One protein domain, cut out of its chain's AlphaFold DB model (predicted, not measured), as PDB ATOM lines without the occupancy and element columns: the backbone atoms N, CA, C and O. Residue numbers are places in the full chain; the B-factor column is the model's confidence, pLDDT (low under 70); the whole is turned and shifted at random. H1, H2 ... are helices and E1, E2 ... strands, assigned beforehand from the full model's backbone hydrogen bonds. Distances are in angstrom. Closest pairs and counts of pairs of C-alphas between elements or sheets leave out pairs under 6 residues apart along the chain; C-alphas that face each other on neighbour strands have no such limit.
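This is residues 12 to 143 and 150 to 233 of the 978 residues of an uncharacterized protein of Pseudocohnilembus persalinus (UniProt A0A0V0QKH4). A small sheet of three strands forms the middle of three layers, with H1 and H6 over one face and H3 and H5 over the other, while H4 packs on H3 and H5. An arm, residues 173 to 189, of which 181 to 189 belong to H5, sticks out of this body. The printed part has 216 residues with six named helices and three named strands in the order H1 H2 H3 E1 H4 E2 H5 E3 H6, mostly helix. The sheet runs E1 E2 E3, parallel throughout. The whole is compact, with a radius of gyration of the C-alphas of 18.8 A and spans of 65 by 47 by 31 A.

In the sheet, E2, residues 161 to 168, is the inner strand between E1, residues 109 to 115, and E3, residues 208 to 212. N 113 and O 164 are 2.8 A apart, and N 210 and O 165 are 2.7 A apart, both within hydrogen-bond range. H5, residues 181 to 204, is on the sheet at a height of 10.6 A, over E3. E2, H5 and E3 form a strand-helix-strand unit, two parallel neighbour strands with a helix between, whose crossover is right-handed. H3, residues 74 to 86, is on the same face; its closest C-alpha pair with E1 is Ser 85 and Tyr 109, 7.1 A. On the opposite face, H6, residues 215 to 228, is over E2 and E3 at a height of 9.8 A. H1, residues 12 to 28, is on the same face as H6 and touches it at a shallow tilt of 30 degrees; the closest C-alphas are those of Arg 26 and Ser 226, 6.1 A. H2, residues 56 to 65, is not on the sheet; it forms a helical hairpin with H1, and they only just touch, with 3 pairs of C-alphas within 8 A, the closest Lys 16 and Leu 63, 6.6 A. H4, residues 120 to 135, is not on the sheet; it touches H3 with residues 122 to 126 alone, closest at C-alphas Leu 126 and Ala 75, 5.1 A. H4 touches H5 with residues 120 to 127 alone, closest at C-alphas Lys 127 and Ile 201, 6.4 A. Every O i to N i+4 pair is within hydrogen-bond range in H1, H2, H3, H4 and H5; in H6, 9 of 10 are.

H1 is 24.3 A long from C-alpha 12 at (7.657, 31.040, -21.916). H4 is 22.4 A, E2 22.3 A and H5 34.2 A long. H6 ends with C-alpha 228 at (-3.128, 52.846, -16.491).

The C-alphas of Gly 99 and Gly 177 are the two farthest apart, 64.8 A. Residues 144 to 149 are not printed; C-alphas 143 and 150 are 10.3 A apart across the cut. The links H1 to H2, H3 to E1 and E2 to H5 are long. The model's pLDDT is under 70 in 45 residues, among them 133 to 143, 150 to 156 and 171 to 192.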
ATOM      1  N   LEU A  12       6.637  30.397 -22.745       95.69
ATOM      2  CA  LEU A  12       7.657  31.040 -21.916       95.69
ATOM      3  C   LEU A  12       8.415  32.140 -22.680       95.69
ATOM      4  O   LEU A  12       8.614  33.224 -22.138       95.69
ATOM      5  N   GLU A  13       8.840  31.892 -23.921       97.38
ATOM      6  CA  GLU A  13       9.509  32.910 -24.748       97.38
ATOM      7  C   GLU A  13       8.586  34.093 -25.048       97.38
ATOM      8  O   GLU A  13       9.011  35.242 -24.938       97.38
ATOM      9  N   ASN A  14       7.310  33.830 -25.343       96.81
ATOM     10  CA  ASN A  14       6.311  34.884 -25.502       96.81
ATOM     11  C   ASN A  14       6.145  35.705 -24.211       96.81
ATOM     12  O   ASN A  14       6.156  36.932 -24.280       96.81
ATOM     13  N   SER A  15       6.086  35.068 -23.035       97.25
ATOM     14  CA  SER A  15       6.048  35.766 -21.740       97.25
ATOM     15  C   SER A  15       7.303  36.602 -21.482       97.25
ATOM     16  O   SER A  15       7.194  37.737 -21.029       97.25
ATOM     17  N   LYS A  16       8.502  36.095 -21.798       97.88
ATOM     18  CA  LYS A  16       9.755  36.864 -21.665       97.88
ATOM     19  C   LYS A  16       9.741  38.112 -22.543       97.88
ATOM     20  O   LYS A  16      10.046  39.200 -22.057       97.88
ATOM     21  N   ASN A  17       9.337  37.964 -23.806       97.88
ATOM     22  CA  ASN A  17       9.209  39.083 -24.740       97.88
ATOM     23  C   ASN A  17       8.179  40.106 -24.240       97.88
ATOM     24  O   ASN A  17       8.397  41.312 -24.345       97.88
ATOM     25  N   ALA A  18       7.077  39.631 -23.660       97.88
ATOM     26  CA  ALA A  18       6.032  40.461 -23.077       97.88
ATOM     27  C   ALA A  18       6.525  41.247 -21.847       97.88
ATOM     28  O   ALA A  18       6.285  42.451 -21.757       97.88
ATOM     29  N   ILE A  19       7.279  40.607 -20.945       97.69
ATOM     30  CA  ILE A  19       7.926  41.262 -19.796       97.69
ATOM     31  C   ILE A  19       8.912  42.332 -20.277       97.69
ATOM     32  O   ILE A  19       8.875  43.468 -19.806       97.69
ATOM     33  N   GLU A  20       9.772  42.003 -21.243       97.81
ATOM     34  CA  GLU A  20      10.739  42.954 -21.791       97.81
ATOM     35  C   GLU A  20      10.048  44.159 -22.446       97.81
ATOM     36  O   GLU A  20      10.441  45.304 -22.203       97.81
ATOM     37  N   PHE A  21       8.996  43.915 -23.234       97.50
ATOM     38  CA  PHE A  21       8.167  44.958 -23.835       97.50
ATOM     39  C   PHE A  21       7.541  45.868 -22.774       97.50
ATOM     40  O   PHE A  21       7.654  47.091 -22.871       97.50
ATOM     41  N   PHE A  22       6.933  45.281 -21.741       96.44
ATOM     42  CA  PHE A  22       6.285  46.020 -20.662       96.44
ATOM     43  C   PHE A  22       7.267  46.939 -19.923       96.44
ATOM     44  O   PHE A  22       6.991  48.128 -19.757       96.44
ATOM     45  N   ILE A  23       8.448  46.429 -19.555       95.75
ATOM     46  CA  ILE A  23       9.486  47.219 -18.875       95.75
ATOM     47  C   ILE A  23       9.974  48.363 -19.768       95.75
ATOM     48  O   ILE A  23      10.074  49.503 -19.313       95.75
ATOM     49  N   LYS A  24      10.242  48.096 -21.053       95.62
ATOM     50  CA  LYS A  24      10.668  49.139 -22.000       95.62
ATOM     51  C   LYS A  24       9.614  50.232 -22.143       95.62
ATOM     52  O   LYS A  24       9.959  51.413 -22.163       95.62
ATOM     53  N   LYS A  25       8.334  49.854 -22.205       94.75
ATOM     54  CA  LYS A  25       7.223  50.806 -22.276       94.75
ATOM     55  C   LYS A  25       7.147  51.665 -21.010       94.75
ATOM     56  O   LYS A  25       7.158  52.890 -21.114       94.75
ATOM     57  N   ARG A  26       7.214  51.051 -19.824       92.12
ATOM     58  CA  ARG A  26       7.247  51.766 -18.532       92.12
ATOM     59  C   ARG A  26       8.407  52.755 -18.432       92.12
ATOM     60  O   ARG A  26       8.206  53.899 -18.028       92.12
ATOM     61  N   GLN A  27       9.603  52.347 -18.858       91.44
ATOM     62  CA  GLN A  27      10.781  53.216 -18.886       91.44
ATOM     63  C   GLN A  27      10.639  54.383 -19.871       91.44
ATOM     64  O   GLN A  27      11.177  55.462 -19.609       91.44
ATOM     65  N   SER A  28       9.921  54.186 -20.983       91.69
ATOM     66  CA  SER A  28       9.649  55.251 -21.955       91.69
ATOM     67  C   SER A  28       8.700  56.323 -21.409       91.69
ATOM     68  O   SER A  28       8.897  57.502 -21.691       91.69
ATOM     69  N   ASP A  29       7.768  55.945 -20.530       86.25
ATOM     70  CA  ASP A  29       6.784  56.843 -19.908       86.25
ATOM     71  C   ASP A  29       7.353  57.614 -18.689       86.25
ATOM     72  O   ASP A  29       6.622  57.985 -17.775       86.25
ATOM     73  N   ASN A  30       8.671  57.858 -18.648       77.19
ATOM     74  CA  ASN A  30       9.412  58.521 -17.558       77.19
ATOM     75  C   ASN A  30       9.401  57.821 -16.180       77.19
ATOM     76  O   ASN A  30       9.931  58.381 -15.219       77.19
ATOM     77  N   ASN A  31       8.932  56.573 -16.068       80.19
ATOM     78  CA  ASN A  31       8.954  55.813 -14.807       80.19
ATOM     79  C   ASN A  31      10.310  55.126 -14.563       80.19
ATOM     80  O   ASN A  31      10.416  53.911 -14.413       80.19
ATOM     81  N   LYS A  32      11.390  55.915 -14.548       81.62
ATOM     82  CA  LYS A  32      12.767  55.411 -14.371       81.62
ATOM     83  C   LYS A  32      13.075  54.926 -12.951       81.62
ATOM     84  O   LYS A  32      14.132  54.342 -12.742       81.62
ATOM     85  N   LEU A  33      12.190  55.214 -11.998       87.75
ATOM     86  CA  LEU A  33      12.342  54.869 -10.583       87.75
ATOM     87  C   LEU A  33      11.697  53.523 -10.218       87.75
ATOM     88  O   LEU A  33      11.829  53.091  -9.077       87.75
ATOM     89  N   ASP A  34      11.014  52.871 -11.163       91.31
ATOM     90  CA  ASP A  34      10.408  51.559 -10.938       91.31
ATOM     91  C   ASP A  34      11.490  50.510 -10.624       91.31
ATOM     92  O   ASP A  34      12.504  50.404 -11.323       91.31
ATOM     93  N   ILE A  35      11.241  49.708  -9.588       93.06
ATOM     94  CA  ILE A  35      12.101  48.598  -9.171       93.06
ATOM     95  C   ILE A  35      11.457  47.289  -9.629       93.06
ATOM     96  O   ILE A  35      10.279  47.044  -9.369       93.06
ATOM     97  N   TYR A  36      12.234  46.434 -10.293       94.81
ATOM     98  CA  TYR A  36      11.738  45.196 -10.894       94.81
ATOM     99  C   TYR A  36      12.327  43.981 -10.187       94.81
ATOM    100  O   TYR A  36      13.539  43.773 -10.208       94.81
ATOM    101  N   ASN A  37      11.452  43.153  -9.615       95.31
ATOM    102  CA  ASN A  37      11.830  41.893  -8.982       95.31
ATOM    103  C   ASN A  37      11.350  40.714  -9.834       95.31
ATOM    104  O   ASN A  37      10.249  40.758 -10.386       95.31
ATOM    105  N   LEU A  38      12.171  39.669  -9.953       95.88
ATOM    106  CA  LEU A  38      11.878  38.500 -10.786       95.88
ATOM    107  C   LEU A  38      11.750  37.243  -9.933       95.88
ATOM    108  O   LEU A  38      12.694  36.869  -9.241       95.88
ATOM    109  N   PHE A  39      10.610  36.568 -10.044       94.62
ATOM    110  CA  PHE A  39      10.323  35.305  -9.365       94.62
ATOM    111  C   PHE A  39       9.973  34.230 -10.392       94.62
ATOM    112  O   PHE A  39       9.442  34.527 -11.464       94.62
ATOM    113  N   THR A  40      10.258  32.973 -10.058       93.06
ATOM    114  CA  THR A  40       9.853  31.813 -10.863       93.06
ATOM    115  C   THR A  40       9.181  30.783  -9.968       93.06
ATOM    116  O   THR A  40       9.531  30.666  -8.798       93.06
ATOM    117  N   THR A  41       8.241  30.011 -10.513       89.12
ATOM    118  CA  THR A  41       7.380  29.111  -9.728       89.12
ATOM    119  C   THR A  41       8.085  27.901  -9.117       89.12
ATOM    120  O   THR A  41       7.447  27.074  -8.480       89.12
ATOM    121  N   ASN A  42       9.382  27.731  -9.368       81.19
ATOM    122  CA  ASN A  42      10.086  26.471  -9.125       81.19
ATOM    123  C   ASN A  42      11.241  26.627  -8.138       81.19
ATOM    124  O   ASN A  42      12.117  25.766  -8.049       81.19
ATOM    125  N   GLN A  43      11.275  27.750  -7.431       68.81
ATOM    126  CA  GLN A  43      12.315  28.019  -6.462       68.81
ATOM    127  C   GLN A  43      11.910  27.508  -5.089       68.81
ATOM    128  O   GLN A  43      10.998  28.022  -4.448       68.81
ATOM    129  N   PHE A  44      12.673  26.529  -4.617       68.44
ATOM    130  CA  PHE A  44      12.694  26.173  -3.202       68.44
ATOM    131  C   PHE A  44      13.437  27.228  -2.367       68.44
ATOM    132  O   PHE A  44      13.175  27.365  -1.174       68.44
ATOM    133  N   ASP A  45      14.326  28.001  -2.997       72.12
ATOM    134  CA  ASP A  45      15.021  29.111  -2.355       72.12
ATOM    135  C   ASP A  45      14.098  30.332  -2.261       72.12
ATOM    136  O   ASP A  45      13.495  30.744  -3.245       72.12
ATOM    137  N   GLN A  46      14.030  30.948  -1.081       68.62
ATOM    138  CA  GLN A  46      13.145  32.088  -0.785       68.62
ATOM    139  C   GLN A  46      13.561  33.415  -1.453       68.62
ATOM    140  O   GLN A  46      13.035  34.469  -1.101       68.62
ATOM    141  N   GLN A  47      14.554  33.406  -2.346       84.75
ATOM    142  CA  GLN A  47      15.159  34.624  -2.889       84.75
ATOM    143  C   GLN A  47      14.771  34.836  -4.359       84.75
ATOM    144  O   GLN A  47      14.855  33.897  -5.158       84.75
ATOM    145  N   PRO A  48      14.402  36.070  -4.750       89.56
ATOM    146  CA  PRO A  48      14.118  36.386  -6.143       89.56
ATOM    147  C   PRO A  48      15.370  36.227  -7.020       89.56
ATOM    148  O   PRO A  48      16.495  36.459  -6.581       89.56
ATOM    149  N   PHE A  49      15.174  35.901  -8.301       89.56
ATOM    150  CA  PHE A  49      16.246  35.867  -9.307       89.56
ATOM    151  C   PHE A  49      16.908  37.234  -9.490       89.56
ATOM    152  O   PHE A  49      18.091  37.324  -9.805       89.56
ATOM    153  N   SER A  50      16.129  38.300  -9.331       91.81
ATOM    154  CA  SER A  50      16.596  39.679  -9.332       91.81
ATOM    155  C   SER A  50      15.799  40.431  -8.279       91.81
ATOM    156  O   SER A  50      14.572  40.371  -8.299       91.81
ATOM    157  N   ASP A  51      16.501  41.106  -7.379       90.44
ATOM    158  CA  ASP A  51      15.940  41.944  -6.315       90.44
ATOM    159  C   ASP A  51      16.154  43.446  -6.599       90.44
ATOM    160  O   ASP A  51      16.713  43.840  -7.627       90.44
ATOM    161  N   ASN A  52      15.760  44.277  -5.633       87.25
ATOM    162  CA  ASN A  52      15.920  45.729  -5.630       87.25
ATOM    163  C   ASN A  52      17.376  46.230  -5.581       87.25
ATOM    164  O   ASN A  52      17.619  47.404  -5.858       87.25
ATOM    165  N   ASN A  53      18.335  45.376  -5.233       91.50
ATOM    166  CA  ASN A  53      19.760  45.695  -5.209       91.50
ATOM    167  C   ASN A  53      20.422  45.481  -6.577       91.50
ATOM    168  O   ASN A  53      21.564  45.900  -6.780       91.50
ATOM    169  N   HIS A  54      19.733  44.828  -7.514       93.12
ATOM    170  CA  HIS A  54      20.258  44.541  -8.840       93.12
ATOM    171  C   HIS A  54      19.886  45.623  -9.861       93.12
ATOM    172  O   HIS A  54      18.792  46.185  -9.863       93.12
ATOM    173  N   GLU A  55      20.796  45.873 -10.802       93.75
ATOM    174  CA  GLU A  55      20.515  46.730 -11.952       93.75
ATOM    175  C   GLU A  55      19.564  46.047 -12.947       93.75
ATOM    176  O   GLU A  55      19.535  44.823 -13.082       93.75
ATOM    177  N   ILE A  56      18.857  46.840 -13.757       94.31
ATOM    178  CA  ILE A  56      17.932  46.313 -14.770       94.31
ATOM    179  C   ILE A  56      18.606  45.369 -15.786       94.31
ATOM    180  O   ILE A  56      17.980  44.452 -16.311       94.31
ATOM    181  N   GLN A  57      19.906  45.543 -16.049       95.94
ATOM    182  CA  GLN A  57      20.660  44.635 -16.921       95.94
ATOM    183  C   GLN A  57      20.761  43.227 -16.328       95.94
ATOM    184  O   GLN A  57      20.655  42.241 -17.056       95.94
ATOM    185  N   HIS A  58      20.928  43.126 -15.006       96.38
ATOM    186  CA  HIS A  58      20.910  41.844 -14.313       96.38
ATOM    187  C   HIS A  58      19.532  41.190 -14.434       96.38
ATOM    188  O   HIS A  58      19.460  40.022 -14.813       96.38
ATOM    189  N   PHE A  59      18.453  41.955 -14.236       96.75
ATOM    190  CA  PHE A  59      17.088  41.472 -14.452       96.75
ATOM    191  C   PHE A  59      16.913  40.867 -15.856       96.75
ATOM    192  O   PHE A  59      16.447  39.736 -15.981       96.75
ATOM    193  N   TYR A  60      17.341  41.566 -16.916       97.44
ATOM    194  CA  TYR A  60      17.242  41.050 -18.289       97.44
ATOM    195  C   TYR A  60      18.079  39.788 -18.523       97.44
ATOM    196  O   TYR A  60      17.628  38.867 -19.208       97.44
ATOM    197  N   ASN A  61      19.277  39.718 -17.940       97.31
ATOM    198  CA  ASN A  61      20.119  38.527 -18.030       97.31
ATOM    199  C   ASN A  61      19.443  37.321 -17.368       97.31
ATOM    200  O   ASN A  61      19.407  36.240 -17.959       97.31
ATOM    201  N   GLN A  62      18.860  37.509 -16.182       96.56
ATOM    202  CA  GLN A  62      18.124  36.454 -15.491       96.56
ATOM    203  C   GLN A  62      16.873  36.044 -16.267       96.56
ATOM    204  O   GLN A  62      16.683  34.858 -16.524       96.56
ATOM    205  N   LEU A  63      16.085  37.011 -16.751       97.00
ATOM    206  CA  LEU A  63      14.900  36.768 -17.578       97.00
ATOM    207  C   LEU A  63      15.230  35.915 -18.810       97.00
ATOM    208  O   LEU A  63      14.527  34.951 -19.114       97.00
ATOM    209  N   LYS A  64      16.330  36.229 -19.505       97.19
ATOM    210  CA  LYS A  64      16.787  35.469 -20.673       97.19
ATOM    211  C   LYS A  64      17.110  34.016 -20.316       97.19
ATOM    212  O   LYS A  64      16.742  33.120 -21.077       97.19
ATOM    213  N   ASN A  65      17.721  33.793 -19.155       95.75
ATOM    214  CA  ASN A  65      18.195  32.486 -18.702       95.75
ATOM    215  C   ASN A  65      17.114  31.591 -18.075       95.75
ATOM    216  O   ASN A  65      17.393  30.418 -17.838       95.75
ATOM    217  N   ILE A  66      15.891  32.086 -17.832       94.88
ATOM    218  CA  ILE A  66      14.801  31.244 -17.309       94.88
ATOM    219  C   ILE A  66      14.522  30.092 -18.280       94.88
ATOM    220  O   ILE A  66      14.275  30.310 -19.467       94.88
ATOM    221  N   THR A  67      14.508  28.862 -17.790       93.94
ATOM    222  CA  THR A  67      14.132  27.678 -18.569       93.94
ATOM    223  C   THR A  67      12.842  27.080 -18.027       93.94
ATOM    224  O   THR A  67      12.475  27.282 -16.871       93.94
ATOM    225  N   THR A  68      12.116  26.354 -18.873       91.31
ATOM    226  CA  THR A  68      10.957  25.584 -18.418       91.31
ATOM    227  C   THR A  68      11.421  24.396 -17.593       91.31
ATOM    228  O   THR A  68      12.366  23.713 -17.987       91.31
ATOM    229  N   GLN A  69      10.718  24.098 -16.507       86.69
ATOM    230  CA  GLN A  69      10.927  22.863 -15.755       86.69
ATOM    231  C   GLN A  69       9.597  22.128 -15.570       86.69
ATOM    232  O   GLN A  69       8.545  22.612 -15.988       86.69
ATOM    233  N   VAL A  70       9.674  20.924 -15.001       81.19
ATOM    234  CA  VAL A  70       8.568  19.955 -14.976       81.19
ATOM    235  C   VAL A  70       7.531  20.275 -13.901       81.19
ATOM    236  O   VAL A  70       6.341  20.071 -14.118       81.19
ATOM    237  N   THR A  71       7.972  20.756 -12.744       82.88
ATOM    238  CA  THR A  71       7.104  21.045 -11.599       82.88
ATOM    239  C   THR A  71       6.805  22.526 -11.510       82.88
ATOM    240  O   THR A  71       7.604  23.328 -11.980       82.88
ATOM    241  N   THR A  72       5.697  22.873 -10.867       84.88
ATOM    242  CA  THR A  72       5.307  24.245 -10.547       84.88
ATOM    243  C   THR A  72       4.806  24.316  -9.111       84.88
ATOM    244  O   THR A  72       4.072  23.440  -8.642       84.88
ATOM    245  N   ASP A  73       5.218  25.356  -8.394       88.12
ATOM    246  CA  ASP A  73       4.797  25.647  -7.025       88.12
ATOM    247  C   ASP A  73       4.297  27.093  -6.923       88.12
ATOM    248  O   ASP A  73       4.889  27.988  -6.311       88.12
ATOM    249  N   THR A  74       3.182  27.334  -7.611       88.69
ATOM    250  CA  THR A  74       2.576  28.661  -7.701       88.69
ATOM    251  C   THR A  74       2.129  29.180  -6.332       88.69
ATOM    252  O   THR A  74       2.345  30.353  -6.033       88.69
ATOM    253  N   ALA A  75       1.578  28.329  -5.461       86.81
ATOM    254  CA  ALA A  75       1.123  28.749  -4.136       86.81
ATOM    255  C   ALA A  75       2.278  29.252  -3.257       86.81
ATOM    256  O   ALA A  75       2.192  30.349  -2.700       86.81
ATOM    257  N   PHE A  76       3.375  28.492  -3.179       85.81
ATOM    258  CA  PHE A  76       4.555  28.893  -2.415       85.81
ATOM    259  C   PHE A  76       5.227  30.135  -3.005       85.81
ATOM    260  O   PHE A  76       5.640  31.033  -2.276       85.81
ATOM    261  N   THR A  77       5.272  30.240  -4.332       89.44
ATOM    262  CA  THR A  77       5.859  31.407  -5.005       89.44
ATOM    263  C   THR A  77       5.074  32.679  -4.712       89.44
ATOM    264  O   THR A  77       5.670  33.708  -4.405       89.44
ATOM    265  N   PHE A  78       3.738  32.626  -4.735       88.62
ATOM    266  CA  PHE A  78       2.922  33.763  -4.311       88.62
ATOM    267  C   PHE A  78       3.222  34.146  -2.864       88.62
ATOM    268  O   PHE A  78       3.431  35.324  -2.586       88.62
ATOM    269  N   GLN A  79       3.307  33.170  -1.958       85.38
ATOM    270  CA  GLN A  79       3.684  33.439  -0.572       85.38
ATOM    271  C   GLN A  79       5.029  34.177  -0.483       85.38
ATOM    272  O   GLN A  79       5.094  35.207   0.182       85.38
ATOM    273  N   GLN A  80       6.064  33.717  -1.189       87.19
ATOM    274  CA  GLN A  80       7.370  34.385  -1.207       87.19
ATOM    275  C   GLN A  80       7.296  35.814  -1.747       87.19
ATOM    276  O   GLN A  80       7.886  36.720  -1.164       87.19
ATOM    277  N   VAL A  81       6.567  36.035  -2.846       90.31
ATOM    278  CA  VAL A  81       6.379  37.372  -3.436       90.31
ATOM    279  C   VAL A  81       5.759  38.320  -2.411       90.31
ATOM    280  O   VAL A  81       6.231  39.446  -2.240       90.31
ATOM    281  N   TYR A  82       4.737  37.857  -1.694       86.88
ATOM    282  CA  TYR A  82       4.068  38.662  -0.680       86.88
ATOM    283  C   TYR A  82       4.933  38.890   0.558       86.88
ATOM    284  O   TYR A  82       5.038  40.027   1.018       86.88
ATOM    285  N   GLU A  83       5.618  37.861   1.055       85.88
ATOM    286  CA  GLU A  83       6.584  38.002   2.144       85.88
ATOM    287  C   GLU A  83       7.666  39.021   1.784       85.88
ATOM    288  O   GLU A  83       7.902  39.945   2.559       85.88
ATOM    289  N   PHE A  84       8.252  38.909   0.588       88.94
ATOM    290  CA  PHE A  84       9.260  39.831   0.070       88.94
ATOM    291  C   PHE A  84       8.732  41.268  -0.001       88.94
ATOM    292  O   PHE A  84       9.369  42.184   0.518       88.94
ATOM    293  N   SER A  85       7.532  41.465  -0.557       87.44
ATOM    294  CA  SER A  85       6.885  42.782  -0.611       87.44
ATOM    295  C   SER A  85       6.557  43.359   0.775       87.44
ATOM    296  O   SER A  85       6.445  44.569   0.935       87.44
ATOM    297  N   GLY A  86       6.422  42.507   1.795       85.88
ATOM    298  CA  GLY A  86       6.133  42.896   3.173       85.88
ATOM    299  C   GLY A  86       7.358  43.282   4.006       85.88
ATOM    300  O   GLY A  86       7.201  43.981   5.009       85.88
ATOM    301  N   GLN A  87       8.571  42.866   3.616       85.81
ATOM    302  CA  GLN A  87       9.772  42.936   4.470       85.81
ATOM    303  C   GLN A  87      10.084  44.349   4.976       85.81
ATOM    304  O   GLN A  87      10.433  44.534   6.144       85.81
ATOM    305  N   TYR A  88       9.942  45.355   4.113       83.44
ATOM    306  CA  TYR A  88      10.311  46.734   4.437       83.44
ATOM    307  C   TYR A  88       9.130  47.603   4.866       83.44
ATOM    308  O   TYR A  88       9.338  48.681   5.418       83.44
ATOM    309  N   ARG A  89       7.891  47.138   4.703       85.06
ATOM    310  CA  ARG A  89       6.692  47.953   4.949       85.06
ATOM    311  C   ARG A  89       6.519  48.331   6.412       85.06
ATOM    312  O   ARG A  89       6.224  49.484   6.726       85.06
ATOM    313  N   ILE A  90       6.770  47.382   7.313       81.75
ATOM    314  CA  ILE A  90       6.733  47.624   8.764       81.75
ATOM    315  C   ILE A  90       7.865  48.576   9.167       81.75
ATOM    316  O   ILE A  90       7.647  49.503   9.943       81.75
ATOM    317  N   LEU A  91       9.066  48.386   8.608       85.31
ATOM    318  CA  LEU A  91      10.232  49.230   8.896       85.31
ATOM    319  C   LEU A  91      10.039  50.672   8.406       85.31
ATOM    320  O   LEU A  91      10.423  51.612   9.101       85.31
ATOM    321  N   ASN A  92       9.395  50.842   7.251       85.06
ATOM    322  CA  ASN A  92       9.052  52.139   6.668       85.06
ATOM    323  C   ASN A  92       7.818  52.776   7.332       85.06
ATOM    324  O   ASN A  92       7.499  53.938   7.081       85.06
ATOM    325  N   GLY A  93       7.121  52.031   8.193       83.75
ATOM    326  CA  GLY A  93       5.908  52.478   8.864       83.75
ATOM    327  C   GLY A  93       4.708  52.650   7.930       83.75
ATOM    328  O   GLY A  93       3.833  53.458   8.246       83.75
ATOM    329  N   CYS A  94       4.678  51.925   6.805       84.62
ATOM    330  CA  CYS A  94       3.518  51.857   5.909       84.62
ATOM    331  C   CYS A  94       2.363  51.119   6.602       84.62
ATOM    332  O   CYS A  94       1.239  51.608   6.653       84.62
ATOM    333  N   ASP A  95       2.674  50.001   7.269       81.50
ATOM    334  CA  ASP A  95       1.687  49.180   7.979       81.50
ATOM    335  C   ASP A  95       1.881  49.252   9.505       81.50
ATOM    336  O   ASP A  95       2.190  48.271  10.186       81.50
ATOM    337  N   ASN A  96       1.696  50.446  10.076       76.81
ATOM    338  CA  ASN A  96       1.746  50.646  11.526       76.81
ATOM    339  C   ASN A  96       0.462  50.144  12.202       76.81
ATOM    340  O   ASN A  96      -0.469  50.909  12.439       76.81
ATOM    341  N   VAL A  97       0.434  48.870  12.605       68.50
ATOM    342  CA  VAL A  97      -0.737  48.230  13.247       68.50
ATOM    343  C   VAL A  97      -1.300  49.043  14.426       68.50
ATOM    344  O   VAL A  97      -2.510  49.111  14.610       68.50
ATOM    345  N   MET A  98      -0.437  49.703  15.205       70.88
ATOM    346  CA  MET A  98      -0.843  50.459  16.401       70.88
ATOM    347  C   MET A  98      -1.128  51.947  16.144       70.88
ATOM    348  O   MET A  98      -1.752  52.597  16.979       70.88
ATOM    349  N   GLY A  99      -0.656  52.500  15.022       69.56
ATOM    350  CA  GLY A  99      -0.748  53.934  14.703       69.56
ATOM    351  C   GLY A  99      -1.865  54.290  13.723       69.56
ATOM    352  O   GLY A  99      -1.949  55.441  13.300       69.56
ATOM    353  N   GLY A 100      -2.684  53.309  13.340       75.12
ATOM    354  CA  GLY A 100      -3.579  53.421  12.192       75.12
ATOM    355  C   GLY A 100      -2.839  53.244  10.862       75.12
ATOM    356  O   GLY A 100      -1.607  53.219  10.805       75.12
ATOM    357  N   ARG A 101      -3.609  53.102   9.780       77.12
ATOM    358  CA  ARG A 101      -3.075  53.060   8.412       77.12
ATOM    359  C   ARG A 101      -3.031  54.476   7.860       77.12
ATOM    360  O   ARG A 101      -4.050  55.157   7.835       77.12
ATOM    361  N   ASP A 102      -1.848  54.908   7.449       83.56
ATOM    362  CA  ASP A 102      -1.633  56.224   6.857       83.56
ATOM    363  C   ASP A 102      -1.814  56.114   5.336       83.56
ATOM    364  O   ASP A 102      -1.041  55.429   4.669       83.56
ATOM    365  N   LEU A 103      -2.841  56.780   4.793       82.25
ATOM    366  CA  LEU A 103      -3.173  56.777   3.358       82.25
ATOM    367  C   LEU A 103      -2.048  57.337   2.480       82.25
ATOM    368  O   LEU A 103      -2.012  57.068   1.280       82.25
ATOM    369  N   TYR A 104      -1.119  58.097   3.063       83.94
ATOM    370  CA  TYR A 104       0.009  58.668   2.340       83.94
ATOM    371  C   TYR A 104       1.279  57.823   2.405       83.94
ATOM    372  O   TYR A 104       2.194  58.062   1.616       83.94
ATOM    373  N   LYS A 105       1.351  56.843   3.310       87.62
ATOM    374  CA  LYS A 105       2.489  55.923   3.421       87.62
ATOM    375  C   LYS A 105       2.160  54.610   2.737       87.62
ATOM    376  O   LYS A 105       1.924  53.593   3.384       87.62
ATOM    377  N   ILE A 106       2.136  54.679   1.416       87.06
ATOM    378  CA  ILE A 106       1.973  53.520   0.547       87.06
ATOM    379  C   ILE A 106       3.330  53.069   0.013       87.06
ATOM    380  O   ILE A 106       4.229  53.882  -0.210       87.06
ATOM    381  N   ASP A 107       3.446  51.770  -0.213       89.19
ATOM    382  CA  ASP A 107       4.583  51.131  -0.865       89.19
ATOM    383  C   ASP A 107       4.014  50.211  -1.953       89.19
ATOM    384  O   ASP A 107       3.823  49.014  -1.723       89.19
ATOM    385  N   PRO A 108       3.583  50.792  -3.090       89.56
ATOM    386  CA  PRO A 108       2.742  50.098  -4.053       89.56
ATOM    387  C   PRO A 108       3.521  48.994  -4.773       89.56
ATOM    388  O   PRO A 108       4.539  49.257  -5.415       89.56
ATOM    389  N   TYR A 109       2.992  47.768  -4.746       91.00
ATOM    390  CA  TYR A 109       3.531  46.644  -5.516       91.00
ATOM    391  C   TYR A 109       2.549  46.195  -6.592       91.00
ATOM    392  O   TYR A 109       1.356  46.009  -6.352       91.00
ATOM    393  N   ILE A 110       3.081  45.965  -7.790       92.25
ATOM    394  CA  ILE A 110       2.329  45.416  -8.913       92.25
ATOM    395  C   ILE A 110       2.916  44.058  -9.239       92.25
ATOM    396  O   ILE A 110       4.080  43.941  -9.619       92.25
ATOM    397  N   ILE A 111       2.094  43.034  -9.081       94.12
ATOM    398  CA  ILE A 111       2.464  41.651  -9.327       94.12
ATOM    399  C   ILE A 111       1.894  41.275 -10.686       94.12
ATOM    400  O   ILE A 111       0.684  41.316 -10.889       94.12
ATOM    401  N   ILE A 112       2.767  40.919 -11.625       96.06
ATOM    402  CA  ILE A 112       2.370  40.421 -12.941       96.06
ATOM    403  C   ILE A 112       2.718  38.939 -13.002       96.06
ATOM    404  O   ILE A 112       3.889  38.567 -12.957       96.06
ATOM    405  N   PHE A 113       1.696  38.096 -13.102       95.75
ATOM    406  CA  PHE A 113       1.827  36.647 -13.110       95.75
ATOM    407  C   PHE A 113       1.447  36.084 -14.479       95.75
ATOM    408  O   PHE A 113       0.321  36.266 -14.932       95.75
ATOM    409  N   PHE A 114       2.371  35.384 -15.136       95.88
ATOM    410  CA  PHE A 114       2.128  34.706 -16.411       95.88
ATOM    411  C   PHE A 114       1.967  33.204 -16.175       95.88
ATOM    412  O   PHE A 114       2.805  32.597 -15.513       95.88
ATOM    413  N   THR A 115       0.927  32.598 -16.744       93.81
ATOM    414  CA  THR A 115       0.641  31.164 -16.582       93.81
ATOM    415  C   THR A 115       0.016  30.562 -17.841       93.81
ATOM    416  O   THR A 115      -0.697  31.245 -18.574       93.81
ATOM    417  N   ASP A 116       0.269  29.275 -18.093       91.06
ATOM    418  CA  ASP A 116      -0.371  28.464 -19.140       91.06
ATOM    419  C   ASP A 116      -1.394  27.467 -18.579       91.06
ATOM    420  O   ASP A 116      -1.769  26.514 -19.261       91.06
ATOM    421  N   ASN A 117      -1.874  27.688 -17.349       83.75
ATOM    422  CA  ASN A 117      -2.901  26.864 -16.706       83.75
ATOM    423  C   ASN A 117      -2.457  25.443 -16.316       83.75
ATOM    424  O   ASN A 117      -3.314  24.618 -15.997       83.75
ATOM    425  N   SER A 118      -1.154  25.142 -16.317       81.44
ATOM    426  CA  SER A 118      -0.647  23.823 -15.909       81.44
ATOM    427  C   SER A 118      -0.835  23.521 -14.416       81.44
ATOM    428  O   SER A 118      -0.776  22.365 -14.007       81.44
ATOM    429  N   ASP A 119      -1.113  24.542 -13.601       81.94
ATOM    430  CA  ASP A 119      -0.900  24.508 -12.147       81.94
ATOM    431  C   ASP A 119      -2.190  24.343 -11.342       81.94
ATOM    432  O   ASP A 119      -2.330  24.885 -10.249       81.94
ATOM    433  N   VAL A 120      -3.156  23.599 -11.880       79.75
ATOM    434  CA  VAL A 120      -4.517  23.491 -11.323       79.75
ATOM    435  C   VAL A 120      -4.521  23.157  -9.832       79.75
ATOM    436  O   VAL A 120      -5.164  23.835  -9.039       79.75
ATOM    437  N   PHE A 121      -3.746  22.150  -9.426       84.25
ATOM    438  CA  PHE A 121      -3.691  21.724  -8.027       84.25
ATOM    439  C   PHE A 121      -3.118  22.798  -7.094       84.25
ATOM    440  O   PHE A 121      -3.574  22.923  -5.957       84.25
ATOM    441  N   GLN A 122      -2.142  23.576  -7.568       86.94
ATOM    442  CA  GLN A 122      -1.529  24.652  -6.788       86.94
ATOM    443  C   GLN A 122      -2.465  25.850  -6.656       86.94
ATOM    444  O   GLN A 122      -2.486  26.511  -5.623       86.94
ATOM    445  N   ILE A 123      -3.270  26.110  -7.681       86.81
ATOM    446  CA  ILE A 123      -4.259  27.185  -7.682       86.81
ATOM    447  C   ILE A 123      -5.441  26.861  -6.771       86.81
ATOM    448  O   ILE A 123      -5.791  27.692  -5.934       86.81
ATOM    449  N   ASP A 124      -5.982  25.642  -6.832       86.69
ATOM    450  CA  ASP A 124      -6.987  25.181  -5.865       86.69
ATOM    451  C   ASP A 124      -6.425  25.215  -4.432       86.69
ATOM    452  O   ASP A 124      -7.083  25.658  -3.488       86.69
ATOM    453  N   PHE A 125      -5.162  24.817  -4.245       86.81
ATOM    454  CA  PHE A 125      -4.497  24.934  -2.948       86.81
ATOM    455  C   PHE A 125      -4.377  26.390  -2.476       86.81
ATOM    456  O   PHE A 125      -4.777  26.683  -1.351       86.81
ATOM    457  N   LEU A 126      -3.926  27.311  -3.329       85.88
ATOM    458  CA  LEU A 126      -3.848  28.739  -3.021       85.88
ATOM    459  C   LEU A 126      -5.228  29.326  -2.691       85.88
ATOM    460  O   LEU A 126      -5.375  30.045  -1.704       85.88
ATOM    461  N   LYS A 127      -6.267  28.963  -3.449       87.94
ATOM    462  CA  LYS A 127      -7.659  29.334  -3.165       87.94
ATOM    463  C   LYS A 127      -8.102  28.834  -1.794       87.94
ATOM    464  O   LYS A 127      -8.699  29.595  -1.033       87.94
ATOM    465  N   ARG A 128      -7.801  27.581  -1.442       85.12
ATOM    466  CA  ARG A 128      -8.104  27.030  -0.111       85.12
ATOM    467  C   ARG A 128      -7.335  27.738   0.994       85.12
ATOM    468  O   ARG A 128      -7.941  28.017   2.020       85.12
ATOM    469  N   LEU A 129      -6.059  28.065   0.785       80.19
ATOM    470  CA  LEU A 129      -5.258  28.836   1.741       80.19
ATOM    471  C   LEU A 129      -5.869  30.216   1.988       80.19
ATOM    472  O   LEU A 129      -6.070  30.606   3.138       80.19
ATOM    473  N   ILE A 130      -6.250  30.915   0.914       81.69
ATOM    474  CA  ILE A 130      -6.978  32.182   0.994       81.69
ATOM    475  C   ILE A 130      -8.271  31.978   1.791       81.69
ATOM    476  O   ILE A 130      -8.488  32.641   2.796       81.69
ATOM    477  N   GLN A 131      -9.107  31.004   1.442       82.75
ATOM    478  CA  GLN A 131     -10.368  30.767   2.153       82.75
ATOM    479  C   GLN A 131     -10.185  30.381   3.630       82.75
ATOM    480  O   GLN A 131     -10.993  30.778   4.470       82.75
ATOM    481  N   GLN A 132      -9.151  29.602   3.960       74.94
ATOM    482  CA  GLN A 132      -8.827  29.199   5.330       74.94
ATOM    483  C   GLN A 132      -8.373  30.391   6.164       74.94
ATOM    484  O   GLN A 132      -8.886  30.569   7.266       74.94
ATOM    485  N   SER A 133      -7.520  31.259   5.609       66.69
ATOM    486  CA  SER A 133      -7.088  32.483   6.295       66.69
ATOM    487  C   SER A 133      -8.260  33.384   6.721       66.69
ATOM    488  O   SER A 133      -8.171  34.055   7.745       66.69
ATOM    489  N   TYR A 134      -9.404  33.318   6.023       64.25
ATOM    490  CA  TYR A 134     -10.648  33.988   6.433       64.25
ATOM    491  C   TYR A 134     -11.486  33.226   7.455       64.25
ATOM    492  O   TYR A 134     -12.123  33.846   8.309       64.25
ATOM    493  N   LYS A 135     -11.569  31.894   7.332       65.56
ATOM    494  CA  LYS A 135     -12.406  31.058   8.208       65.56
ATOM    495  C   LYS A 135     -11.807  30.925   9.603       65.56
ATOM    496  O   LYS A 135     -12.546  30.939  10.585       65.56
ATOM    497  N   ASP A 136     -10.484  30.836   9.693       53.91
ATOM    498  CA  ASP A 136      -9.750  30.688  10.945       53.91
ATOM    499  C   ASP A 136      -9.540  32.043  11.643       53.91
ATOM    500  O   ASP A 136      -8.431  32.473  11.946       53.91
ATOM    501  N   GLN A 137     -10.649  32.708  11.980       49.78
ATOM    502  CA  GLN A 137     -10.673  33.805  12.962       49.78
ATOM    503  C   GLN A 137     -10.516  33.299  14.406       49.78
ATOM    504  O   GLN A 137     -10.556  34.087  15.350       49.78
ATOM    505  N   ASN A 138     -10.339  31.988  14.604       44.62
ATOM    506  CA  ASN A 138      -9.981  31.433  15.897       44.62
ATOM    507  C   ASN A 138      -8.456  31.534  16.070       44.62
ATOM    508  O   ASN A 138      -7.730  30.811  15.393       44.62
ATOM    509  N   PRO A 139      -7.934  32.340  17.015       46.78
ATOM    510  CA  PRO A 139      -6.490  32.467  17.266       46.78
ATOM    511  C   PRO A 139      -5.808  31.162  17.736       46.78
ATOM    512  O   PRO A 139      -4.613  31.161  18.013       46.78
ATOM    513  N   ASN A 140      -6.559  30.059  17.828       39.69
ATOM    514  CA  ASN A 140      -6.114  28.748  18.288       39.69
ATOM    515  C   ASN A 140      -6.119  27.667  17.192       39.69
ATOM    516  O   ASN A 140      -5.740  26.533  17.496       39.69
ATOM    517  N   THR A 141      -6.556  27.946  15.955       40.72
ATOM    518  CA  THR A 141      -6.426  26.955  14.877       40.72
ATOM    519  C   THR A 141      -4.975  26.940  14.401       40.72
ATOM    520  O   THR A 141      -4.515  27.812  13.669       40.72
ATOM    521  N   TYR A 142      -4.229  25.960  14.908       38.66
ATOM    522  CA  TYR A 142      -2.854  25.669  14.530       38.66
ATOM    523  C   TYR A 142      -2.791  25.364  13.025       38.66
ATOM    524  O   TYR A 142      -3.059  24.242  12.597       38.66
ATOM    525  N   PHE A 143      -2.343  26.335  12.226       40.06
ATOM    526  CA  PHE A 143      -1.459  25.993  11.113       40.06
ATOM    527  C   PHE A 143      -0.306  25.133  11.667       40.06
ATOM    528  O   PHE A 143       0.026  25.272  12.849       40.06
ATOM    529  N   LEU A 150       5.053  33.547  10.067       43.78
ATOM    530  CA  LEU A 150       4.016  34.578   9.920       43.78
ATOM    531  C   LEU A 150       3.012  34.548  11.088       43.78
ATOM    532  O   LEU A 150       1.820  34.309  10.921       43.78
ATOM    533  N   ASN A 151       3.489  34.803  12.305       40.28
ATOM    534  CA  ASN A 151       2.622  34.990  13.464       40.28
ATOM    535  C   ASN A 151       2.145  36.457  13.520       40.28
ATOM    536  O   ASN A 151       2.956  37.355  13.728       40.28
ATOM    537  N   GLN A 152       0.824  36.662  13.393       45.44
ATOM    538  CA  GLN A 152       0.018  37.896  13.582       45.44
ATOM    539  C   GLN A 152      -0.389  38.731  12.348       45.44
ATOM    540  O   GLN A 152      -1.300  39.546  12.483       45.44
ATOM    541  N   TYR A 153       0.153  38.499  11.150       49.44
ATOM    542  CA  TYR A 153      -0.325  39.160   9.920       49.44
ATOM    543  C   TYR A 153      -1.226  38.198   9.141       49.44
ATOM    544  O   TYR A 153      -0.757  37.387   8.352       49.44
ATOM    545  N   GLN A 154      -2.525  38.228   9.446       53.59
ATOM    546  CA  GLN A 154      -3.485  37.178   9.070       53.59
ATOM    547  C   GLN A 154      -3.824  37.070   7.576       53.59
ATOM    548  O   GLN A 154      -4.516  36.132   7.199       53.59
ATOM    549  N   LEU A 155      -3.305  37.944   6.714       51.34
ATOM    550  CA  LEU A 155      -3.363  37.772   5.263       51.34
ATOM    551  C   LEU A 155      -2.038  38.271   4.659       51.34
ATOM    552  O   LEU A 155      -1.594  39.360   5.031       51.34
ATOM    553  N   PRO A 156      -1.409  37.527   3.729       59.72
ATOM    554  CA  PRO A 156      -0.156  37.945   3.090       59.72
ATOM    555  C   PRO A 156      -0.331  39.171   2.174       59.72
ATOM    556  O   PRO A 156       0.643  39.779   1.749       59.72
ATOM    557  N   PHE A 157      -1.573  39.554   1.886       71.06
ATOM    558  CA  PHE A 157      -1.912  40.550   0.879       71.06
ATOM    559  C   PHE A 157      -2.113  41.929   1.504       71.06
ATOM    560  O   PHE A 157      -2.876  42.072   2.468       71.06
ATOM    561  N   GLN A 158      -1.452  42.937   0.937       81.81
ATOM    562  CA  GLN A 158      -1.567  44.330   1.367       81.81
ATOM    563  C   GLN A 158      -2.550  45.111   0.480       81.81
ATOM    564  O   GLN A 158      -2.923  44.703  -0.615       81.81
ATOM    565  N   TRP A 159      -3.018  46.235   1.003       79.75
ATOM    566  CA  TRP A 159      -4.127  47.047   0.494       79.75
ATOM    567  C   TRP A 159      -3.771  47.958  -0.695       79.75
ATOM    568  O   TRP A 159      -4.656  48.481  -1.367       79.75
ATOM    569  N   ASP A 160      -2.485  48.130  -0.966       87.06
ATOM    570  CA  ASP A 160      -1.882  48.883  -2.072       87.06
ATOM    571  C   ASP A 160      -1.151  47.953  -3.061       87.06
ATOM    572  O   ASP A 160      -0.254  48.373  -3.796       87.06
ATOM    573  N   GLN A 161      -1.524  46.670  -3.072       89.19
ATOM    574  CA  GLN A 161      -0.992  45.665  -3.988       89.19
ATOM    575  C   GLN A 161      -2.018  45.317  -5.061       89.19
ATOM    576  O   GLN A 161      -3.195  45.110  -4.768       89.19
ATOM    577  N   ASN A 162      -1.550  45.229  -6.306       89.75
ATOM    578  CA  ASN A 162      -2.371  44.866  -7.458       89.75
ATOM    579  C   ASN A 162      -1.811  43.614  -8.128       89.75
ATOM    580  O   ASN A 162      -0.601  43.517  -8.351       89.75
ATOM    581  N   LEU A 163      -2.692  42.691  -8.510       92.62
ATOM    582  CA  LEU A 163      -2.321  41.444  -9.174       92.62
ATOM    583  C   LEU A 163      -2.861  41.386 -10.608       92.62
ATOM    584  O   LEU A 163      -4.061  41.376 -10.823       92.62
ATOM    585  N   TYR A 164      -2.000  41.260 -11.609       94.94
ATOM    586  CA  TYR A 164      -2.403  41.010 -12.994       94.94
ATOM    587  C   TYR A 164      -2.031  39.585 -13.378       94.94
ATOM    588  O   TYR A 164      -0.850  39.240 -13.414       94.94
ATOM    589  N   ILE A 165      -3.028  38.752 -13.666       95.56
ATOM    590  CA  ILE A 165      -2.816  37.363 -14.082       95.56
ATOM    591  C   ILE A 165      -3.008  37.273 -15.590       95.56
ATOM    592  O   ILE A 165      -4.113  37.447 -16.083       95.56
ATOM    593  N   PHE A 166      -1.951  36.959 -16.326       95.94
ATOM    594  CA  PHE A 166      -1.990  36.685 -17.755       95.94
ATOM    595  C   PHE A 166      -2.038  35.182 -17.981       95.94
ATOM    596  O   PHE A 166      -1.017  34.492 -17.933       95.94
ATOM    597  N   LYS A 167      -3.242  34.680 -18.248       93.75
ATOM    598  CA  LYS A 167      -3.439  33.297 -18.664       93.75
ATOM    599  C   LYS A 167      -3.256  33.215 -20.174       93.75
ATOM    600  O   LYS A 167      -4.142  33.621 -20.926       93.75
ATOM    601  N   ILE A 168      -2.106  32.707 -20.609       93.69
ATOM    602  CA  ILE A 168      -1.805  32.523 -22.029       93.69
ATOM    603  C   ILE A 168      -2.325  31.158 -22.456       93.69
ATOM    604  O   ILE A 168      -1.731  30.124 -22.156       93.69
ATOM    605  N   CYS A 169      -3.456  31.171 -23.150       86.75
ATOM    606  CA  CYS A 169      -4.033  29.990 -23.758       86.75
ATOM    607  C   CYS A 169      -3.449  29.865 -25.165       86.75
ATOM    608  O   CYS A 169      -3.764  30.700 -26.018       86.75
ATOM    609  N   PRO A 170      -2.614  28.855 -25.455       72.00
ATOM    610  CA  PRO A 170      -2.267  28.592 -26.835       72.00
ATOM    611  C   PRO A 170      -3.571  28.278 -27.566       72.00
ATOM    612  O   PRO A 170      -4.330  27.397 -27.157       72.00
ATOM    613  N   GLN A 171      -3.841  28.999 -28.652       69.44
ATOM    614  CA  GLN A 171      -4.739  28.467 -29.658       69.44
ATOM    615  C   GLN A 171      -4.072  27.192 -30.152       69.44
ATOM    616  O   GLN A 171      -3.124  27.233 -30.938       69.44
ATOM    617  N   ASN A 172      -4.528  26.056 -29.622       59.34
ATOM    618  CA  ASN A 172      -4.281  24.777 -30.248       59.34
ATOM    619  C   ASN A 172      -4.629  24.995 -31.716       59.34
ATOM    620  O   ASN A 172      -5.686  25.554 -32.018       59.34
ATOM    621  N   SER A 173      -3.738  24.604 -32.615       48.88
ATOM    622  CA  SER A 173      -4.016  24.504 -34.040       48.88
ATOM    623  C   SER A 173      -5.094  23.432 -34.257       48.88
ATOM    624  O   SER A 173      -4.833  22.366 -34.799       48.88
ATOM    625  N   VAL A 174      -6.312  23.696 -33.779       50.38
ATOM    626  CA  VAL A 174      -7.550  22.984 -34.105       50.38
ATOM    627  C   VAL A 174      -8.001  23.381 -35.515       50.38
ATOM    628  O   VAL A 174      -8.992  22.871 -36.032       50.38
ATOM    629  N   ASP A 175      -7.209  24.200 -36.208       46.44
ATOM    630  CA  ASP A 175      -7.186  24.232 -37.658       46.44
ATOM    631  C   ASP A 175      -6.700  22.880 -38.204       46.44
ATOM    632  O   ASP A 175      -5.530  22.692 -38.536       46.44
ATOM    633  N   LYS A 176      -7.691  21.983 -38.340       48.06
ATOM    634  CA  LYS A 176      -7.948  21.008 -39.420       48.06
ATOM    635  C   LYS A 176      -8.269  19.589 -38.917       48.06
ATOM    636  O   LYS A 176      -7.596  18.622 -39.244       48.06
ATOM    637  N   GLY A 177      -9.400  19.447 -38.225       53.88
ATOM    638  CA  GLY A 177     -10.372  18.417 -38.629       53.88
ATOM    639  C   GLY A 177     -10.495  17.111 -37.838       53.88
ATOM    640  O   GLY A 177     -11.380  16.336 -38.181       53.88
ATOM    641  N   VAL A 178      -9.712  16.841 -36.789       52.53
ATOM    642  CA  VAL A 178      -9.896  15.607 -35.994       52.53
ATOM    643  C   VAL A 178      -9.617  15.868 -34.515       52.53
ATOM    644  O   VAL A 178      -8.543  15.566 -34.011       52.53
ATOM    645  N   VAL A 179     -10.577  16.446 -33.795       56.59
ATOM    646  CA  VAL A 179     -10.549  16.413 -32.326       56.59
ATOM    647  C   VAL A 179     -11.867  15.823 -31.857       56.59
ATOM    648  O   VAL A 179     -12.931  16.312 -32.232       56.59
ATOM    649  N   ASP A 180     -11.782  14.747 -31.078       63.94
ATOM    650  CA  ASP A 180     -12.930  14.084 -30.465       63.94
ATOM    651  C   ASP A 180     -13.772  15.117 -29.683       63.94
ATOM    652  O   ASP A 180     -13.252  15.738 -28.745       63.94
ATOM    653  N   PRO A 181     -15.057  15.323 -30.037       67.12
ATOM    654  CA  PRO A 181     -15.947  16.254 -29.348       67.12
ATOM    655  C   PRO A 181     -16.000  16.036 -27.832       67.12
ATOM    656  O   PRO A 181     -16.119  17.003 -27.080       67.12
ATOM    657  N   PHE A 182     -15.856  14.790 -27.362       67.88
ATOM    658  CA  PHE A 182     -15.843  14.477 -25.932       67.88
ATOM    659  C   PHE A 182     -14.567  14.963 -25.237       67.88
ATOM    660  O   PHE A 182     -14.630  15.461 -24.109       67.88
ATOM    661  N   TYR A 183     -13.415  14.877 -25.909       65.31
ATOM    662  CA  TYR A 183     -12.152  15.417 -25.400       65.31
ATOM    663  C   TYR A 183     -12.203  16.948 -25.325       65.31
ATOM    664  O   TYR A 183     -11.801  17.534 -24.318       65.31
ATOM    665  N   VAL A 184     -12.790  17.599 -26.337       67.25
ATOM    666  CA  VAL A 184     -13.028  19.052 -26.328       67.25
ATOM    667  C   VAL A 184     -13.954  19.439 -25.178       67.25
ATOM    668  O   VAL A 184     -13.610  20.323 -24.401       67.25
ATOM    669  N   GLN A 185     -15.090  18.761 -25.003       66.88
ATOM    670  CA  GLN A 185     -16.070  19.122 -23.976       66.88
ATOM    671  C   GLN A 185     -15.518  18.959 -22.551       66.88
ATOM    672  O   GLN A 185     -15.723  19.837 -21.709       66.88
ATOM    673  N   LYS A 186     -14.769  17.880 -22.282       68.19
ATOM    674  CA  LYS A 186     -14.124  17.657 -20.978       68.19
ATOM    675  C   LYS A 186     -13.025  18.688 -20.701       68.19
ATOM    676  O   LYS A 186     -12.960  19.216 -19.591       68.19
ATOM    677  N   ASN A 187     -12.211  19.022 -21.704       66.06
ATOM    678  CA  ASN A 187     -11.182  20.054 -21.573       66.06
ATOM    679  C   ASN A 187     -11.788  21.445 -21.381       66.06
ATOM    680  O   ASN A 187     -11.292  22.204 -20.557       66.06
ATOM    681  N   VAL A 188     -12.887  21.762 -22.069       67.94
ATOM    682  CA  VAL A 188     -13.618  23.023 -21.894       67.94
ATOM    683  C   VAL A 188     -14.170  23.132 -20.471       67.94
ATOM    684  O   VAL A 188     -13.960  24.152 -19.824       67.94
ATOM    685  N   GLN A 189     -14.797  22.082 -19.926       64.94
ATOM    686  CA  GLN A 189     -15.295  22.096 -18.542       64.94
ATOM    687  C   GLN A 189     -14.174  22.272 -17.509       64.94
ATOM    688  O   GLN A 189     -14.313  23.065 -16.578       64.94
ATOM    689  N   GLN A 190     -13.046  21.576 -17.684       67.06
ATOM    690  CA  GLN A 190     -11.881  21.756 -16.815       67.06
ATOM    691  C   GLN A 190     -11.312  23.176 -16.936       67.06
ATOM    692  O   GLN A 190     -11.039  23.812 -15.923       67.06
ATOM    693  N   GLN A 191     -11.195  23.718 -18.152       65.31
ATOM    694  CA  GLN A 191     -10.727  25.087 -18.377       65.31
ATOM    695  C   GLN A 191     -11.645  26.137 -17.741       65.31
ATOM    696  O   GLN A 191     -11.125  27.100 -17.176       65.31
ATOM    697  N   ILE A 192     -12.968  25.939 -17.788       67.56
ATOM    698  CA  ILE A 192     -13.951  26.807 -17.123       67.56
ATOM    699  C   ILE A 192     -13.725  26.796 -15.607       67.56
ATOM    700  O   ILE A 192     -13.525  27.858 -15.028       67.56
ATOM    701  N   SER A 193     -13.647  25.616 -14.981       70.44
ATOM    702  CA  SER A 193     -13.429  25.505 -13.529       70.44
ATOM    703  C   SER A 193     -12.143  26.201 -13.076       70.44
ATOM    704  O   SER A 193     -12.121  26.843 -12.032       70.44
ATOM    705  N   ILE A 194     -11.063  26.106 -13.854       71.19
ATOM    706  CA  ILE A 194      -9.784  26.721 -13.473       71.19
ATOM    707  C   ILE A 194      -9.810  28.239 -13.711       71.19
ATOM    708  O   ILE A 194      -9.204  29.002 -12.957       71.19
ATOM    709  N   ASN A 195     -10.536  28.707 -14.733       83.12
ATOM    710  CA  ASN A 195     -10.776  30.139 -14.927       83.12
ATOM    711  C   ASN A 195     -11.498  30.746 -13.723       83.12
ATOM    712  O   ASN A 195     -11.130  31.835 -13.302       83.12
ATOM    713  N   GLU A 196     -12.469  30.036 -13.144       87.69
ATOM    714  CA  GLU A 196     -13.172  30.485 -11.939       87.69
ATOM    715  C   GLU A 196     -12.228  30.617 -10.735       87.69
ATOM    716  O   GLU A 196     -12.375  31.535  -9.930       87.69
ATOM    717  N   GLU A 197     -11.228  29.741 -10.602       89.50
ATOM    718  CA  GLU A 197     -10.253  29.820  -9.509       89.50
ATOM    719  C   GLU A 197      -9.283  30.988  -9.674       89.50
ATOM    720  O   GLU A 197      -9.082  31.750  -8.729       89.50
ATOM    721  N   TYR A 198      -8.722  31.177 -10.870       90.06
ATOM    722  CA  TYR A 198      -7.894  32.348 -11.158       90.06
ATOM    723  C   TYR A 198      -8.682  33.646 -11.041       90.06
ATOM    724  O   TYR A 198      -8.157  34.625 -10.517       90.06
ATOM    725  N   HIS A 199      -9.938  33.649 -11.492       90.44
ATOM    726  CA  HIS A 199     -10.827  34.789 -11.345       90.44
ATOM    727  C   HIS A 199     -11.022  35.096  -9.864       90.44
ATOM    728  O   HIS A 199     -10.725  36.208  -9.445       90.44
ATOM    729  N   TYR A 200     -11.392  34.093  -9.059       90.12
ATOM    730  CA  TYR A 200     -11.537  34.234  -7.612       90.12
ATOM    731  C   TYR A 200     -10.274  34.799  -6.959       90.12
ATOM    732  O   TYR A 200     -10.367  35.755  -6.198       90.12
ATOM    733  N   ILE A 201      -9.093  34.250  -7.265       89.50
ATOM    734  CA  ILE A 201      -7.822  34.724  -6.698       89.50
ATOM    735  C   ILE A 201      -7.536  36.158  -7.141       89.50
ATOM    736  O   ILE A 201      -7.221  36.996  -6.303       89.50
ATOM    737  N   SER A 202      -7.656  36.457  -8.437       90.06
ATOM    738  CA  SER A 202      -7.411  37.805  -8.955       90.06
ATOM    739  C   SER A 202      -8.354  38.815  -8.314       90.06
ATOM    740  O   SER A 202      -7.889  39.781  -7.722       90.06
ATOM    741  N   GLU A 203      -9.656  38.546  -8.304       86.38
ATOM    742  CA  GLU A 203     -10.660  39.412  -7.706       86.38
ATOM    743  C   GLU A 203     -10.361  39.612  -6.222       86.38
ATOM    744  O   GLU A 203     -10.334  40.741  -5.729       86.38
ATOM    745  N   PHE A 204     -10.102  38.522  -5.501       84.00
ATOM    746  CA  PHE A 204      -9.777  38.534  -4.083       84.00
ATOM    747  C   PHE A 204      -8.567  39.441  -3.775       84.00
ATOM    748  O   PHE A 204      -8.620  40.239  -2.835       84.00
ATOM    749  N   LEU A 205      -7.546  39.412  -4.631       83.12
ATOM    750  CA  LEU A 205      -6.280  40.140  -4.497       83.12
ATOM    751  C   LEU A 205      -6.248  41.504  -5.184       83.12
ATOM    752  O   LEU A 205      -5.176  41.985  -5.544       83.12
ATOM    753  N   ASN A 206      -7.416  42.128  -5.365       84.88
ATOM    754  CA  ASN A 206      -7.549  43.416  -6.052       84.88
ATOM    755  C   ASN A 206      -6.856  43.419  -7.429       84.88
ATOM    756  O   ASN A 206      -6.143  44.343  -7.820       84.88
ATOM    757  N   GLY A 207      -7.027  42.315  -8.136       89.19
ATOM    758  CA  GLY A 207      -6.356  42.003  -9.373       89.19
ATOM    759  C   GLY A 207      -7.294  41.827 -10.555       89.19
ATOM    760  O   GLY A 207      -8.515  41.862 -10.430       89.19
ATOM    761  N   VAL A 208      -6.689  41.618 -11.722       91.56
ATOM    762  CA  VAL A 208      -7.371  41.421 -13.000       91.56
ATOM    763  C   VAL A 208      -6.847  40.147 -13.654       91.56
ATOM    764  O   VAL A 208      -5.642  39.992 -13.866       91.56
ATOM    765  N   LEU A 209      -7.761  39.245 -14.010       94.56
ATOM    766  CA  LEU A 209      -7.468  38.100 -14.864       94.56
ATOM    767  C   LEU A 209      -7.583  38.506 -16.340       94.56
ATOM    768  O   LEU A 209      -8.657  38.844 -16.828       94.56
ATOM    769  N   CYS A 210      -6.471  38.429 -17.060       94.88
ATOM    770  CA  CYS A 210      -6.371  38.650 -18.495       94.88
ATOM    771  C   CYS A 210      -6.293  37.297 -19.212       94.88
ATOM    772  O   CYS A 210      -5.279  36.595 -19.134       94.88
ATOM    773  N   LEU A 211      -7.361  36.931 -19.922       93.62
ATOM    774  CA  LEU A 211      -7.390  35.750 -20.784       93.62
ATOM    775  C   LEU A 211      -6.788  36.103 -22.146       93.62
ATOM    776  O   LEU A 211      -7.323  36.934 -22.877       93.62
ATOM    777  N   ILE A 212      -5.661  35.482 -22.481       93.88
ATOM    778  CA  ILE A 212      -4.901  35.777 -23.693       93.88
ATOM    779  C   ILE A 212      -5.005  34.592 -24.645       93.88
ATOM    780  O   ILE A 212      -4.327  33.582 -24.474       93.88
ATOM    781  N   GLU A 213      -5.850  34.733 -25.664       89.94
ATOM    782  CA  GLU A 213      -5.994  33.738 -26.737       89.94
ATOM    783  C   GLU A 213      -5.025  33.991 -27.899       89.94
ATOM    784  O   GLU A 213      -4.512  33.059 -28.513       89.94
ATOM    785  N   LYS A 214      -4.759  35.265 -28.206       90.44
ATOM    786  CA  LYS A 214      -3.820  35.685 -29.253       90.44
ATOM    787  C   LYS A 214      -2.635  36.393 -28.619       90.44
ATOM    788  O   LYS A 214      -2.816  37.253 -27.758       90.44
ATOM    789  N   ILE A 215      -1.428  36.072 -29.082       93.00
ATOM    790  CA  ILE A 215      -0.195  36.677 -28.569       93.00
ATOM    791  C   ILE A 215      -0.177  38.184 -28.851       93.00
ATOM    792  O   ILE A 215       0.265  38.947 -28.003       93.00
ATOM    793  N   ASP A 216      -0.751  38.650 -29.961       93.19
ATOM    794  CA  ASP A 216      -0.850  40.092 -30.240       93.19
ATOM    795  C   ASP A 216      -1.696  40.832 -29.185       93.19
ATOM    796  O   ASP A 216      -1.334  41.919 -28.728       93.19
ATOM    797  N   SER A 217      -2.778  40.202 -28.710       93.31
ATOM    798  CA  SER A 217      -3.614  40.741 -27.630       93.31
ATOM    799  C   SER A 217      -2.859  40.850 -26.304       93.31
ATOM    800  O   SER A 217      -3.188  41.723 -25.503       93.31
ATOM    801  N   LEU A 218      -1.834  40.019 -26.068       95.44
ATOM    802  CA  LEU A 218      -0.978  40.129 -24.881       95.44
ATOM    803  C   LEU A 218      -0.283  41.489 -24.824       95.44
ATOM    804  O   LEU A 218      -0.353  42.182 -23.810       95.44
ATOM    805  N   PHE A 219       0.362  41.881 -25.923       96.25
ATOM    806  CA  PHE A 219       1.119  43.129 -26.003       96.25
ATOM    807  C   PHE A 219       0.205  44.354 -25.946       96.25
ATOM    808  O   PHE A 219       0.522  45.309 -25.239       96.25
ATOM    809  N   ILE A 220      -0.959  44.300 -26.603       96.25
ATOM    810  CA  ILE A 220      -1.979  45.359 -26.518       96.25
ATOM    811  C   ILE A 220      -2.460  45.524 -25.070       96.25
ATOM    812  O   ILE A 220      -2.524  46.639 -24.554       96.25
ATOM    813  N   THR A 221      -2.753  44.415 -24.386       95.62
ATOM    814  CA  THR A 221      -3.231  44.436 -22.995       95.62
ATOM    815  C   THR A 221      -2.162  44.980 -22.046       95.62
ATOM    816  O   THR A 221      -2.459  45.822 -21.201       95.62
ATOM    817  N   LEU A 222      -0.901  44.571 -22.218       95.62
ATOM    818  CA  LEU A 222       0.225  45.112 -21.453       95.62
ATOM    819  C   LEU A 222       0.467  46.594 -21.725       95.62
ATOM    820  O   LEU A 222       0.803  47.327 -20.797       95.62
ATOM    821  N   GLU A 223       0.277  47.059 -22.959       94.75
ATOM    822  CA  GLU A 223       0.357  48.485 -23.264       94.75
ATOM    823  C   GLU A 223      -0.739  49.268 -22.530       94.75
ATOM    824  O   GLU A 223      -0.446  50.293 -21.908       94.75
ATOM    825  N   LEU A 224      -1.983  48.784 -22.543       92.69
ATOM    826  CA  LEU A 224      -3.087  49.408 -21.807       92.69
ATOM    827  C   LEU A 224      -2.814  49.438 -20.299       92.69
ATOM    828  O   LEU A 224      -2.974  50.483 -19.668       92.69
ATOM    829  N   ILE A 225      -2.335  48.330 -19.733       92.25
ATOM    830  CA  ILE A 225      -1.960  48.256 -18.317       92.25
ATOM    831  C   ILE A 225      -0.816  49.229 -18.017       92.25
ATOM    832  O   ILE A 225      -0.916  49.998 -17.070       92.25
ATOM    833  N   SER A 226       0.230  49.289 -18.846       91.50
ATOM    834  CA  SER A 226       1.375  50.187 -18.619       91.50
ATOM    835  C   SER A 226       0.980  51.667 -18.520       91.50
ATOM    836  O   SER A 226       1.544  52.382 -17.688       91.50
ATOM    837  N   LYS A 227      -0.031  52.089 -19.297       89.31
ATOM    838  CA  LYS A 227      -0.589  53.453 -19.303       89.31
ATOM    839  C   LYS A 227      -1.477  53.743 -18.092       89.31
ATOM    840  O   LYS A 227      -1.554  54.887 -17.650       89.31
ATOM    841  N   ASN A 228      -2.152  52.719 -17.574       86.06
ATOM    842  CA  ASN A 228      -3.128  52.846 -16.491       86.06
ATOM    843  C   ASN A 228      -2.553  52.509 -15.111       86.06
ATOM    844  O   ASN A 228      -3.216  52.729 -14.101       86.06
ATOM    845  N   ILE A 229      -1.321  52.002 -15.042       86.75
ATOM    846  CA  ILE A 229      -0.650  51.735 -13.775       86.75
ATOM    847  C   ILE A 229      -0.426  53.037 -13.012       86.75
ATOM    848  O   ILE A 229       0.285  53.943 -13.458       86.75
ATOM    849  N   ARG A 230      -1.007  53.082 -11.816       82.56
ATOM    850  CA  ARG A 230      -0.871  54.158 -10.845       82.56
ATOM    851  C   ARG A 230      -0.741  53.564  -9.442       82.56
ATOM    852  O   ARG A 230      -1.168  52.425  -9.224       82.56
ATOM    853  N   PRO A 231      -0.129  54.298  -8.499       76.44
ATOM    854  CA  PRO A 231      -0.218  53.959  -7.087       76.44
ATOM    855  C   PRO A 231      -1.693  54.012  -6.678       76.44
ATOM    856  O   PRO A 231      -2.267  55.094  -6.547       76.44
ATOM    857  N   ASN A 232      -2.300  52.836  -6.533       77.38
ATOM    858  CA  ASN A 232      -3.724  52.691  -6.274       77.38
ATOM    859  C   ASN A 232      -3.935  52.092  -4.895       77.38
ATOM    860  O   ASN A 232      -3.189  51.223  -4.446       77.38
ATOM    861  N   LEU A 233      -4.991  52.563  -4.251       81.19
ATOM    862  CA  LEU A 233      -5.393  52.124  -2.931       81.19
ATOM    863  C   LEU A 233      -6.719  51.384  -3.071       81.19
ATOM    864  O   LEU A 233      -7.686  51.918  -3.622       81.19
TER     865      LEU A 233